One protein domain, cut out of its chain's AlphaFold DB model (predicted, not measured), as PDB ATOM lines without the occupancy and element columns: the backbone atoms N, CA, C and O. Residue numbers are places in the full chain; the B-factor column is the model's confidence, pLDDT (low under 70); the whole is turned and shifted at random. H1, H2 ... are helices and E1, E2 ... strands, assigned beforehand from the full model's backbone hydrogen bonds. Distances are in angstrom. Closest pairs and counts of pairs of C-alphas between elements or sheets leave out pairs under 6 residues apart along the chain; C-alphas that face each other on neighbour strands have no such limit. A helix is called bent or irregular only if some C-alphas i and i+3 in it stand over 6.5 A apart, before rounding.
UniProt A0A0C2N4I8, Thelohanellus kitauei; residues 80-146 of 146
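Overview. This is residues 80 to 146 of the 146 residues of a protein of Thelohanellus kitauei (UniProt A0A0C2N4I8). A narrow two-stranded ribbon, E1 beside E2, has one long helix, H2, packed along one face, mostly over E1, and the short helix H3 folds back near the far end of E2 on that same face. H1 lies in the turn at one end of the long axis, the loop around residue 124 lies at the other, and no named helix covers the ribbon's other face. The printed part has 67 residues with three named helices and two named strands, in the order E1, H1, H2, E2, H3. The sheet has the order E1, E2 and is parallel; the class is mixed, helices and strands. The whole is loose, with a radius of gyration of the C-alphas of 13.7 A, and only just elongated, spanning 42 by 21 by 20 A.

Arrangement. E1, residues 85 to 90, and E2, residues 129 to 134, are parallel neighbours at 21 degrees. The C-alphas of residues 87 and 131 face each other at 4.7 A. Across the pair, N 88 and O 131 are within hydrogen-bond range at 2.8 A, and so are N 133 and O 88 at 2.8 A. The closest C-alphas of E1 and H2, residues 105 to 120, are those of Val 86 and Val 112, 6.6 A apart. E1, H1 at residues 95 to 98, H2 and E2 form a strand-helix-strand unit, two parallel neighbour strands with helices between, and its crossover is right-handed. The closest C-alphas of E2 and H3, residues 137 to 143, are those of Thr 134 and Met 140, 7.6 A apart. H2 and H3 are close but not clearly touching, with the C-alphas of Ile 105 and Leu 139 closest at 8.0 A; they run the same way at a steep tilt of 44 degrees. H1 is apart from H2, E2 and H3, and E1 is apart from H3. Every O i to N i+4 pair is within hydrogen-bond range in H3 and 11 of 12 are in H2, while H1 is too short for such a pair.

Along the chain. E1 begins at C-alpha 85, (-1.356, -21.435, -31.042), and is 16.2 A long; E2 is 16.1 A long. H2 is 22.4 A long, starting at C-alpha 105, (-1.625, -36.713, -23.982). H1 is 6.1 A long and is neither bent nor irregular, but only just: C-alphas 95 and 98 are 6.1 A apart. H3, 10.1 A long, ends at C-alpha 143, (3.658, -31.927, -20.204).

Size, cuts and confidence. The two C-alphas farthest apart are those of Arg 98 and Lys 124, 42.5 A. The printed part has no cut, and it ends at residue 146, the chain's last. The links E1 to H1 and E2 to H3 are tight, H1 to H2 and H2 to E2 are short, and there is no long link. The mean pLDDT of the printed part is 92.5, with residue 146 under 70.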
ATOM      1  N   GLU A  80      -1.490 -12.071 -23.602       83.25
ATOM      2  CA  GLU A  80      -1.419 -12.008 -25.051       83.25
ATOM      3  C   GLU A  80      -0.765 -13.293 -25.569       83.25
ATOM      4  O   GLU A  80       0.440 -13.520 -25.423       83.25
ATOM      5  N   PHE A  81      -1.582 -14.170 -26.146       86.94
ATOM      6  CA  PHE A  81      -1.091 -15.361 -26.822       86.94
ATOM      7  C   PHE A  81      -0.654 -15.004 -28.240       86.94
ATOM      8  O   PHE A  81      -1.391 -14.370 -28.992       86.94
ATOM      9  N   LYS A  82       0.549 -15.440 -28.622       89.44
ATOM     10  CA  LYS A  82       1.059 -15.256 -29.984       89.44
ATOM     11  C   LYS A  82       0.533 -16.363 -30.890       89.44
ATOM     12  O   LYS A  82       0.736 -17.542 -30.605       89.44
ATOM     13  N   SER A  83      -0.092 -15.978 -31.996       90.00
ATOM     14  CA  SER A  83      -0.486 -16.905 -33.059       90.00
ATOM     15  C   SER A  83       0.724 -17.327 -33.906       90.00
ATOM     16  O   SER A  83       1.621 -16.507 -34.121       90.00
ATOM     17  N   PRO A  84       0.751 -18.562 -34.441       93.88
ATOM     18  CA  PRO A  84      -0.246 -19.628 -34.279       93.88
ATOM     19  C   PRO A  84      -0.118 -20.399 -32.950       93.88
ATOM     20  O   PRO A  84       0.974 -20.827 -32.571       93.88
ATOM     21  N   ILE A  85      -1.250 -20.655 -32.288       95.25
ATOM     22  CA  ILE A  85      -1.356 -21.435 -31.042       95.25
ATOM     23  C   ILE A  85      -2.499 -22.450 -31.145       95.25
ATOM     24  O   ILE A  85      -3.551 -22.136 -31.700       95.25
ATOM     25  N   VAL A  86      -2.307 -23.652 -30.599       97.00
ATOM     26  CA  VAL A  86      -3.352 -24.686 -30.526       97.00
ATOM     27  C   VAL A  86      -3.816 -24.859 -29.083       97.00
ATOM     28  O   VAL A  86      -3.006 -25.095 -28.190       97.00
ATOM     29  N   GLY A  87      -5.121 -24.743 -28.844       96.88
ATOM     30  CA  GLY A  87      -5.727 -25.040 -27.547       96.88
ATOM     31  C   GLY A  87      -5.986 -26.536 -27.385       96.88
ATOM     32  O   GLY A  87      -6.588 -27.155 -28.259       96.88
ATOM     33  N   VAL A  88      -5.560 -27.109 -26.262       97.31
ATOM     34  CA  VAL A  88      -5.785 -28.511 -25.899       97.31
ATOM     35  C   VAL A  88      -6.448 -28.551 -24.531       97.31
ATOM     36  O   VAL A  88      -5.916 -28.017 -23.562       97.31
ATOM     37  N   HIS A  89      -7.618 -29.180 -24.450       97.25
ATOM     38  CA  HIS A  89      -8.333 -29.382 -23.196       97.25
ATOM     39  C   HIS A  89      -8.358 -30.872 -22.847       97.25
ATOM     40  O   HIS A  89      -8.963 -31.665 -23.568       97.25
ATOM     41  N   VAL A  90      -7.710 -31.241 -21.741       95.81
ATOM     42  CA  VAL A  90      -7.669 -32.617 -21.232       95.81
ATOM     43  C   VAL A  90      -8.463 -32.689 -19.938       95.81
ATOM     44  O   VAL A  90      -8.038 -32.152 -18.918       95.81
ATOM     45  N   ARG A  91      -9.619 -33.354 -19.993       94.94
ATOM     46  CA  ARG A  91     -10.539 -33.538 -18.867       94.94
ATOM     47  C   ARG A  91     -10.435 -34.974 -18.353       94.94
ATOM     48  O   ARG A  91     -10.770 -35.897 -19.090       94.94
ATOM     49  N   ARG A  92      -9.982 -35.158 -17.112       91.12
ATOM     50  CA  ARG A  92      -9.777 -36.468 -16.474       91.12
ATOM     51  C   ARG A  92     -10.700 -36.624 -15.261       91.12
ATOM     52  O   ARG A  92     -11.881 -36.894 -15.450       91.12
ATOM     53  N   THR A  93     -10.162 -36.468 -14.054       89.44
ATOM     54  CA  THR A  93     -10.810 -36.611 -12.731       89.44
ATOM     55  C   THR A  93     -12.176 -37.333 -12.726       89.44
ATOM     56  O   THR A  93     -12.239 -38.520 -13.039       89.44
ATOM     57  N   ASP A  94     -13.276 -36.663 -12.377       91.00
ATOM     58  CA  ASP A  94     -14.621 -37.251 -12.263       91.00
ATOM     59  C   ASP A  94     -15.223 -37.696 -13.605       91.00
ATOM     60  O   ASP A  94     -16.040 -38.620 -13.642       91.00
ATOM     61  N   LYS A  95     -14.787 -37.100 -14.722       89.38
ATOM     62  CA  LYS A  95     -15.319 -37.398 -16.059       89.38
ATOM     63  C   LYS A  95     -15.031 -38.841 -16.479       89.38
ATOM     64  O   LYS A  95     -15.859 -39.459 -17.148       89.38
ATOM     65  N   LEU A  96     -13.899 -39.388 -16.031       91.19
ATOM     66  CA  LEU A  96     -13.477 -40.766 -16.305       91.19
ATOM     67  C   LEU A  96     -14.308 -41.821 -15.576       91.19
ATOM     68  O   LEU A  96     -14.275 -42.991 -15.945       91.19
ATOM     69  N   ILE A  97     -15.047 -41.432 -14.535       88.69
ATOM     70  CA  ILE A  97     -15.814 -42.389 -13.736       88.69
ATOM     71  C   ILE A  97     -17.033 -42.879 -14.528       88.69
ATOM     72  O   ILE A  97     -17.438 -44.030 -14.369       88.69
ATOM     73  N   ARG A  98     -17.660 -42.014 -15.342       89.31
ATOM     74  CA  ARG A  98     -18.959 -42.322 -15.976       89.31
ATOM     75  C   ARG A  98     -19.187 -41.757 -17.371       89.31
ATOM     76  O   ARG A  98     -20.096 -42.225 -18.047       89.31
ATOM     77  N   GLU A  99     -18.450 -40.733 -17.785       92.56
ATOM     78  CA  GLU A  99     -18.876 -39.898 -18.915       92.56
ATOM     79  C   GLU A  99     -17.931 -39.962 -20.113       92.56
ATOM     80  O   GLU A  99     -18.374 -39.777 -21.245       92.56
ATOM     81  N   ALA A 100     -16.640 -40.205 -19.888       92.81
ATOM     82  CA  ALA A 100     -15.636 -40.229 -20.944       92.81
ATOM     83  C   ALA A 100     -14.540 -41.261 -20.672       92.81
ATOM     84  O   ALA A 100     -14.288 -41.638 -19.531       92.81
ATOM     85  N   ASN A 101     -13.858 -41.675 -21.737       93.81
ATOM     86  CA  ASN A 101     -12.688 -42.539 -21.640       93.81
ATOM     87  C   ASN A 101     -11.426 -41.734 -21.326       93.81
ATOM     88  O   ASN A 101     -11.336 -40.538 -21.615       93.81
ATOM     89  N   PHE A 102     -10.430 -42.422 -20.767       94.31
ATOM     90  CA  PHE A 102      -9.096 -41.866 -20.613       94.31
ATOM     91  C   PHE A 102      -8.388 -41.835 -21.965       94.31
ATOM     92  O   PHE A 102      -8.321 -42.853 -22.651       94.31
ATOM     93  N   TYR A 103      -7.806 -40.683 -22.289       93.94
ATOM     94  CA  TYR A 103      -6.957 -40.509 -23.459       93.94
ATOM     95  C   TYR A 103      -5.581 -39.975 -23.023       93.94
ATOM     96  O   TYR A 103      -5.510 -38.990 -22.271       93.94
ATOM     97  N   PRO A 104      -4.480 -40.621 -23.447       93.00
ATOM     98  CA  PRO A 104      -3.132 -40.157 -23.148       93.00
ATOM     99  C   PRO A 104      -2.828 -38.861 -23.915       93.00
ATOM    100  O   PRO A 104      -3.430 -38.577 -24.952       93.00
ATOM    101  N   ILE A 105      -1.897 -38.046 -23.413       94.00
ATOM    102  CA  ILE A 105      -1.625 -36.713 -23.982       94.00
ATOM    103  C   ILE A 105      -1.104 -36.784 -25.422       94.00
ATOM    104  O   ILE A 105      -1.399 -35.913 -26.241       94.00
ATOM    105  N   GLU A 106      -0.390 -37.855 -25.755       94.31
ATOM    106  CA  GLU A 106       0.154 -38.149 -27.079       94.31
ATOM    107  C   GLU A 106      -0.933 -38.177 -28.154       94.31
ATOM    108  O   GLU A 106      -0.709 -37.727 -29.279       94.31
ATOM    109  N   GLU A 107      -2.127 -38.662 -27.806       95.38
ATOM    110  CA  GLU A 107      -3.248 -38.727 -28.735       95.38
ATOM    111  C   GLU A 107      -3.714 -37.329 -29.144       95.38
ATOM    112  O   GLU A 107      -3.917 -37.061 -30.328       95.38
ATOM    113  N   TYR A 108      -3.774 -36.397 -28.192       96.38
ATOM    114  CA  TYR A 108      -4.058 -34.991 -28.476       96.38
ATOM    115  C   TYR A 108      -2.931 -34.359 -29.304       96.38
ATOM    116  O   TYR A 108      -3.195 -33.660 -30.286       96.38
ATOM    117  N   MET A 109      -1.669 -34.632 -28.948       95.94
ATOM    118  CA  MET A 109      -0.499 -34.059 -29.628       95.94
ATOM    119  C   MET A 109      -0.382 -34.492 -31.092       95.94
ATOM    120  O   MET A 109       0.112 -33.717 -31.913       95.94
ATOM    121  N   LYS A 110      -0.911 -35.664 -31.464       97.19
ATOM    122  CA  LYS A 110      -1.024 -36.084 -32.869       97.19
ATOM    123  C   LYS A 110      -1.793 -35.061 -33.711       97.19
ATOM    124  O   LYS A 110      -1.357 -34.707 -34.805       97.19
ATOM    125  N   TYR A 111      -2.924 -34.565 -33.211       97.88
ATOM    126  CA  TYR A 111      -3.746 -33.587 -33.933       97.88
ATOM    127  C   TYR A 111      -3.120 -32.191 -33.939       97.88
ATOM    128  O   TYR A 111      -3.227 -31.477 -34.936       97.88
ATOM    129  N   VAL A 112      -2.409 -31.828 -32.867       97.38
ATOM    130  CA  VAL A 112      -1.608 -30.595 -32.812       97.38
ATOM    131  C   VAL A 112      -0.525 -30.609 -33.893       97.38
ATOM    132  O   VAL A 112      -0.379 -29.639 -34.636       97.38
ATOM    133  N   ASP A 113       0.211 -31.715 -34.024       96.94
ATOM    134  CA  ASP A 113       1.251 -31.863 -35.045       96.94
ATOM    135  C   ASP A 113       0.657 -31.808 -36.461       96.94
ATOM    136  O   ASP A 113       1.168 -31.085 -37.315       96.94
ATOM    137  N   LEU A 114      -0.473 -32.480 -36.705       97.56
ATOM    138  CA  LEU A 114      -1.177 -32.405 -37.992       97.56
ATOM    139  C   LEU A 114      -1.606 -30.976 -38.349       97.56
ATOM    140  O   LEU A 114      -1.433 -30.558 -39.497       97.56
ATOM    141  N   TYR A 115      -2.130 -30.216 -37.383       97.12
ATOM    142  CA  TYR A 115      -2.478 -28.810 -37.585       97.12
ATOM    143  C   TYR A 115      -1.256 -27.988 -38.006       97.12
ATOM    144  O   TYR A 115      -1.305 -27.295 -39.024       97.12
ATOM    145  N   TYR A 116      -0.148 -28.096 -37.268       97.50
ATOM    146  CA  TYR A 116       1.057 -27.331 -37.576       97.50
ATOM    147  C   TYR A 116       1.673 -27.730 -38.911       97.50
ATOM    148  O   TYR A 116       2.019 -26.846 -39.684       97.50
ATOM    149  N   ARG A 117       1.719 -29.026 -39.236       96.69
ATOM    150  CA  ARG A 117       2.179 -29.498 -40.551       96.69
ATOM    151  C   ARG A 117       1.367 -28.890 -41.688       96.69
ATOM    152  O   ARG A 117       1.947 -28.491 -42.688       96.69
ATOM    153  N   LYS A 118       0.041 -28.802 -41.541       96.44
ATOM    154  CA  LYS A 118      -0.826 -28.154 -42.533       96.44
ATOM    155  C   LYS A 118      -0.556 -26.649 -42.615       96.44
ATOM    156  O   LYS A 118      -0.452 -26.113 -43.708       96.44
ATOM    157  N   PHE A 119      -0.435 -25.970 -41.477       95.44
ATOM    158  CA  PHE A 119      -0.219 -24.521 -41.430       95.44
ATOM    159  C   PHE A 119       1.157 -24.109 -41.985       95.44
ATOM    160  O   PHE A 119       1.282 -23.106 -42.687       95.44
ATOM    161  N   GLU A 120       2.181 -24.923 -41.727       96.06
ATOM    162  CA  GLU A 120       3.554 -24.724 -42.200       96.06
ATOM    163  C   GLU A 120       3.693 -24.833 -43.726       96.06
ATOM    164  O   GLU A 120       4.661 -24.319 -44.284       96.06
ATOM    165  N   GLN A 121       2.713 -25.424 -44.424       96.19
ATOM    166  CA  GLN A 121       2.675 -25.435 -45.893       96.19
ATOM    167  C   GLN A 121       2.431 -24.042 -46.485       96.19
ATOM    168  O   GLN A 121       2.871 -23.767 -47.598       96.19
ATOM    169  N   THR A 122       1.732 -23.164 -45.761       95.81
ATOM    170  CA  THR A 122       1.335 -21.832 -46.248       95.81
ATOM    171  C   THR A 122       2.012 -20.687 -45.503       95.81
ATOM    172  O   THR A 122       1.958 -19.542 -45.945       95.81
ATOM    173  N   SER A 123       2.592 -20.937 -44.331       94.00
ATOM    174  CA  SER A 123       3.112 -19.883 -43.457       94.00
ATOM    175  C   SER A 123       4.280 -20.376 -42.615       94.00
ATOM    176  O   SER A 123       4.267 -21.486 -42.099       94.00
ATOM    177  N   LYS A 124       5.298 -19.533 -42.417       92.00
ATOM    178  CA  LYS A 124       6.449 -19.889 -41.580       92.00
ATOM    179  C   LYS A 124       6.067 -19.842 -40.100       92.00
ATOM    180  O   LYS A 124       5.656 -18.799 -39.599       92.00
ATOM    181  N   VAL A 125       6.275 -20.946 -39.388       91.69
ATOM    182  CA  VAL A 125       6.069 -21.038 -37.936       91.69
ATOM    183  C   VAL A 125       7.425 -21.015 -37.241       91.69
ATOM    184  O   VAL A 125       8.255 -21.890 -37.458       91.69
ATOM    185  N   SER A 126       7.673 -19.999 -36.415       89.38
ATOM    186  CA  SER A 126       8.920 -19.893 -35.639       89.38
ATOM    187  C   SER A 126       8.904 -20.759 -34.381       89.38
ATOM    188  O   SER A 126       9.940 -21.276 -33.974       89.38
ATOM    189  N   LYS A 127       7.731 -20.915 -33.761       91.88
ATOM    190  CA  LYS A 127       7.524 -21.735 -32.569       91.88
ATOM    191  C   LYS A 127       6.116 -22.320 -32.572       91.88
ATOM    192  O   LYS A 127       5.136 -21.576 -32.608       91.88
ATOM    193  N   ARG A 128       6.020 -23.645 -32.475       94.19
ATOM    194  CA  ARG A 128       4.754 -24.338 -32.213       94.19
ATOM    195  C   ARG A 128       4.383 -24.127 -30.745       94.19
ATOM    196  O   ARG A 128       5.201 -24.374 -29.861       94.19
ATOM    197  N   SER A 129       3.188 -23.609 -30.493       94.19
ATOM    198  CA  SER A 129       2.722 -23.206 -29.165       94.19
ATOM    199  C   SER A 129       1.418 -23.920 -28.831       94.19
ATOM    200  O   SER A 129       0.498 -23.971 -29.643       94.19
ATOM    201  N   VAL A 130       1.317 -24.447 -27.614       94.88
ATOM    202  CA  VAL A 130       0.113 -25.128 -27.132       94.88
ATOM    203  C   VAL A 130      -0.380 -24.438 -25.869       94.88
ATOM    204  O   VAL A 130       0.405 -24.169 -24.962       94.88
ATOM    205  N   TYR A 131      -1.681 -24.161 -25.812       94.06
ATOM    206  CA  TYR A 131      -2.368 -23.775 -24.583       94.06
ATOM    207  C   TYR A 131      -3.046 -25.014 -23.998       94.06
ATOM    208  O   TYR A 131      -4.043 -25.483 -24.547       94.06
ATOM    209  N   LEU A 132      -2.496 -25.555 -22.911       95.12
ATOM    210  CA  LEU A 132      -3.044 -26.723 -22.228       95.12
ATOM    211  C   LEU A 132      -3.967 -26.287 -21.083       95.12
ATOM    212  O   LEU A 132      -3.533 -25.620 -20.146       95.12
ATOM    213  N   ALA A 133      -5.228 -26.703 -21.144       95.62
ATOM    214  CA  ALA A 133      -6.176 -26.623 -20.043       95.62
ATOM    215  C   ALA A 133      -6.459 -28.037 -19.526       95.62
ATOM    216  O   ALA A 133      -6.856 -28.912 -20.296       95.62
ATOM    217  N   THR A 134      -6.268 -28.277 -18.232       95.50
ATOM    218  CA  THR A 134      -6.563 -29.578 -17.627       95.50
ATOM    219  C   THR A 134      -6.950 -29.447 -16.162       95.50
ATOM    220  O   THR A 134      -6.550 -28.507 -15.475       95.50
ATOM    221  N   ASP A 135      -7.757 -30.393 -15.700       94.25
ATOM    222  CA  ASP A 135      -8.111 -30.624 -14.303       94.25
ATOM    223  C   ASP A 135      -7.151 -31.602 -13.595       94.25
ATOM    224  O   ASP A 135      -7.275 -31.810 -12.389       94.25
ATOM    225  N   ASP A 136      -6.188 -32.182 -14.318       93.19
ATOM    226  CA  ASP A 136      -5.185 -33.111 -13.797       93.19
ATOM    227  C   ASP A 136      -3.831 -32.415 -13.570       93.19
ATOM    228  O   ASP A 136      -3.166 -31.946 -14.497       93.19
ATOM    229  N   ARG A 137      -3.396 -32.367 -12.307       90.94
ATOM    230  CA  ARG A 137      -2.127 -31.736 -11.914       90.94
ATOM    231  C   ARG A 137      -0.903 -32.542 -12.342       90.94
ATOM    232  O   ARG A 137       0.137 -31.942 -12.610       90.94
ATOM    233  N   GLU A 138      -1.001 -33.866 -12.397       90.75
ATOM    234  CA  GLU A 138       0.123 -34.730 -12.767       90.75
ATOM    235  C   GLU A 138       0.448 -34.576 -14.252       90.75
ATOM    236  O   GLU A 138       1.618 -34.460 -14.624       90.75
ATOM    237  N   LEU A 139      -0.589 -34.431 -15.084       91.00
ATOM    238  CA  LEU A 139      -0.436 -34.141 -16.507       91.00
ATOM    239  C   LEU A 139       0.335 -32.840 -16.759       91.00
ATOM    240  O   LEU A 139       1.156 -32.783 -17.670       91.00
ATOM    241  N   MET A 140       0.115 -31.797 -15.956       88.81
ATOM    242  CA  MET A 140       0.868 -30.544 -16.095       88.81
ATOM    243  C   MET A 140       2.368 -30.749 -15.855       88.81
ATOM    244  O   MET A 140       3.191 -30.176 -16.569       88.81
ATOM    245  N   ALA A 141       2.736 -31.580 -14.876       86.94
ATOM    246  CA  ALA A 141       4.134 -31.898 -14.597       86.94
ATOM    247  C   ALA A 141       4.761 -32.771 -15.695       86.94
ATOM    248  O   ALA A 141       5.942 -32.616 -15.999       86.94
ATOM    249  N   GLU A 142       3.984 -33.676 -16.290       86.38
ATOM    250  CA  GLU A 142       4.401 -34.491 -17.432       86.38
ATOM    251  C   GLU A 142       4.612 -33.636 -18.689       86.38
ATOM    252  O   GLU A 142       5.657 -33.730 -19.333       86.38
ATOM    253  N   PHE A 143       3.654 -32.760 -19.002       87.75
ATOM    254  CA  PHE A 143       3.658 -31.927 -20.204       87.75
ATOM    255  C   PHE A 143       4.820 -30.932 -20.237       87.75
ATOM    256  O   PHE A 143       5.305 -30.601 -21.308       87.75
ATOM    257  N   LEU A 144       5.281 -30.458 -19.077       82.38
ATOM    258  CA  LEU A 144       6.428 -29.548 -18.988       82.38
ATOM    259  C   LEU A 144       7.791 -30.255 -19.071       82.38
ATOM    260  O   LEU A 144       8.807 -29.584 -19.241       82.38
ATOM    261  N   LYS A 145       7.831 -31.581 -18.894       80.56
ATOM    262  CA  LYS A 145       9.064 -32.382 -18.983       80.56
ATOM    263  C   LYS A 145       9.328 -32.916 -20.392       80.56
ATOM    264  O   LYS A 145      10.473 -33.257 -20.681       80.56
ATOM    265  N   LYS A 146       8.278 -33.053 -21.201       60.12
ATOM    266  CA  LYS A 146       8.330 -33.487 -22.602       60.12
ATOM    267  C   LYS A 146       8.502 -32.289 -23.530       60.12
ATOM    268  O   LYS A 146       9.179 -32.471 -24.562       60.12
TER     269      LYS A 146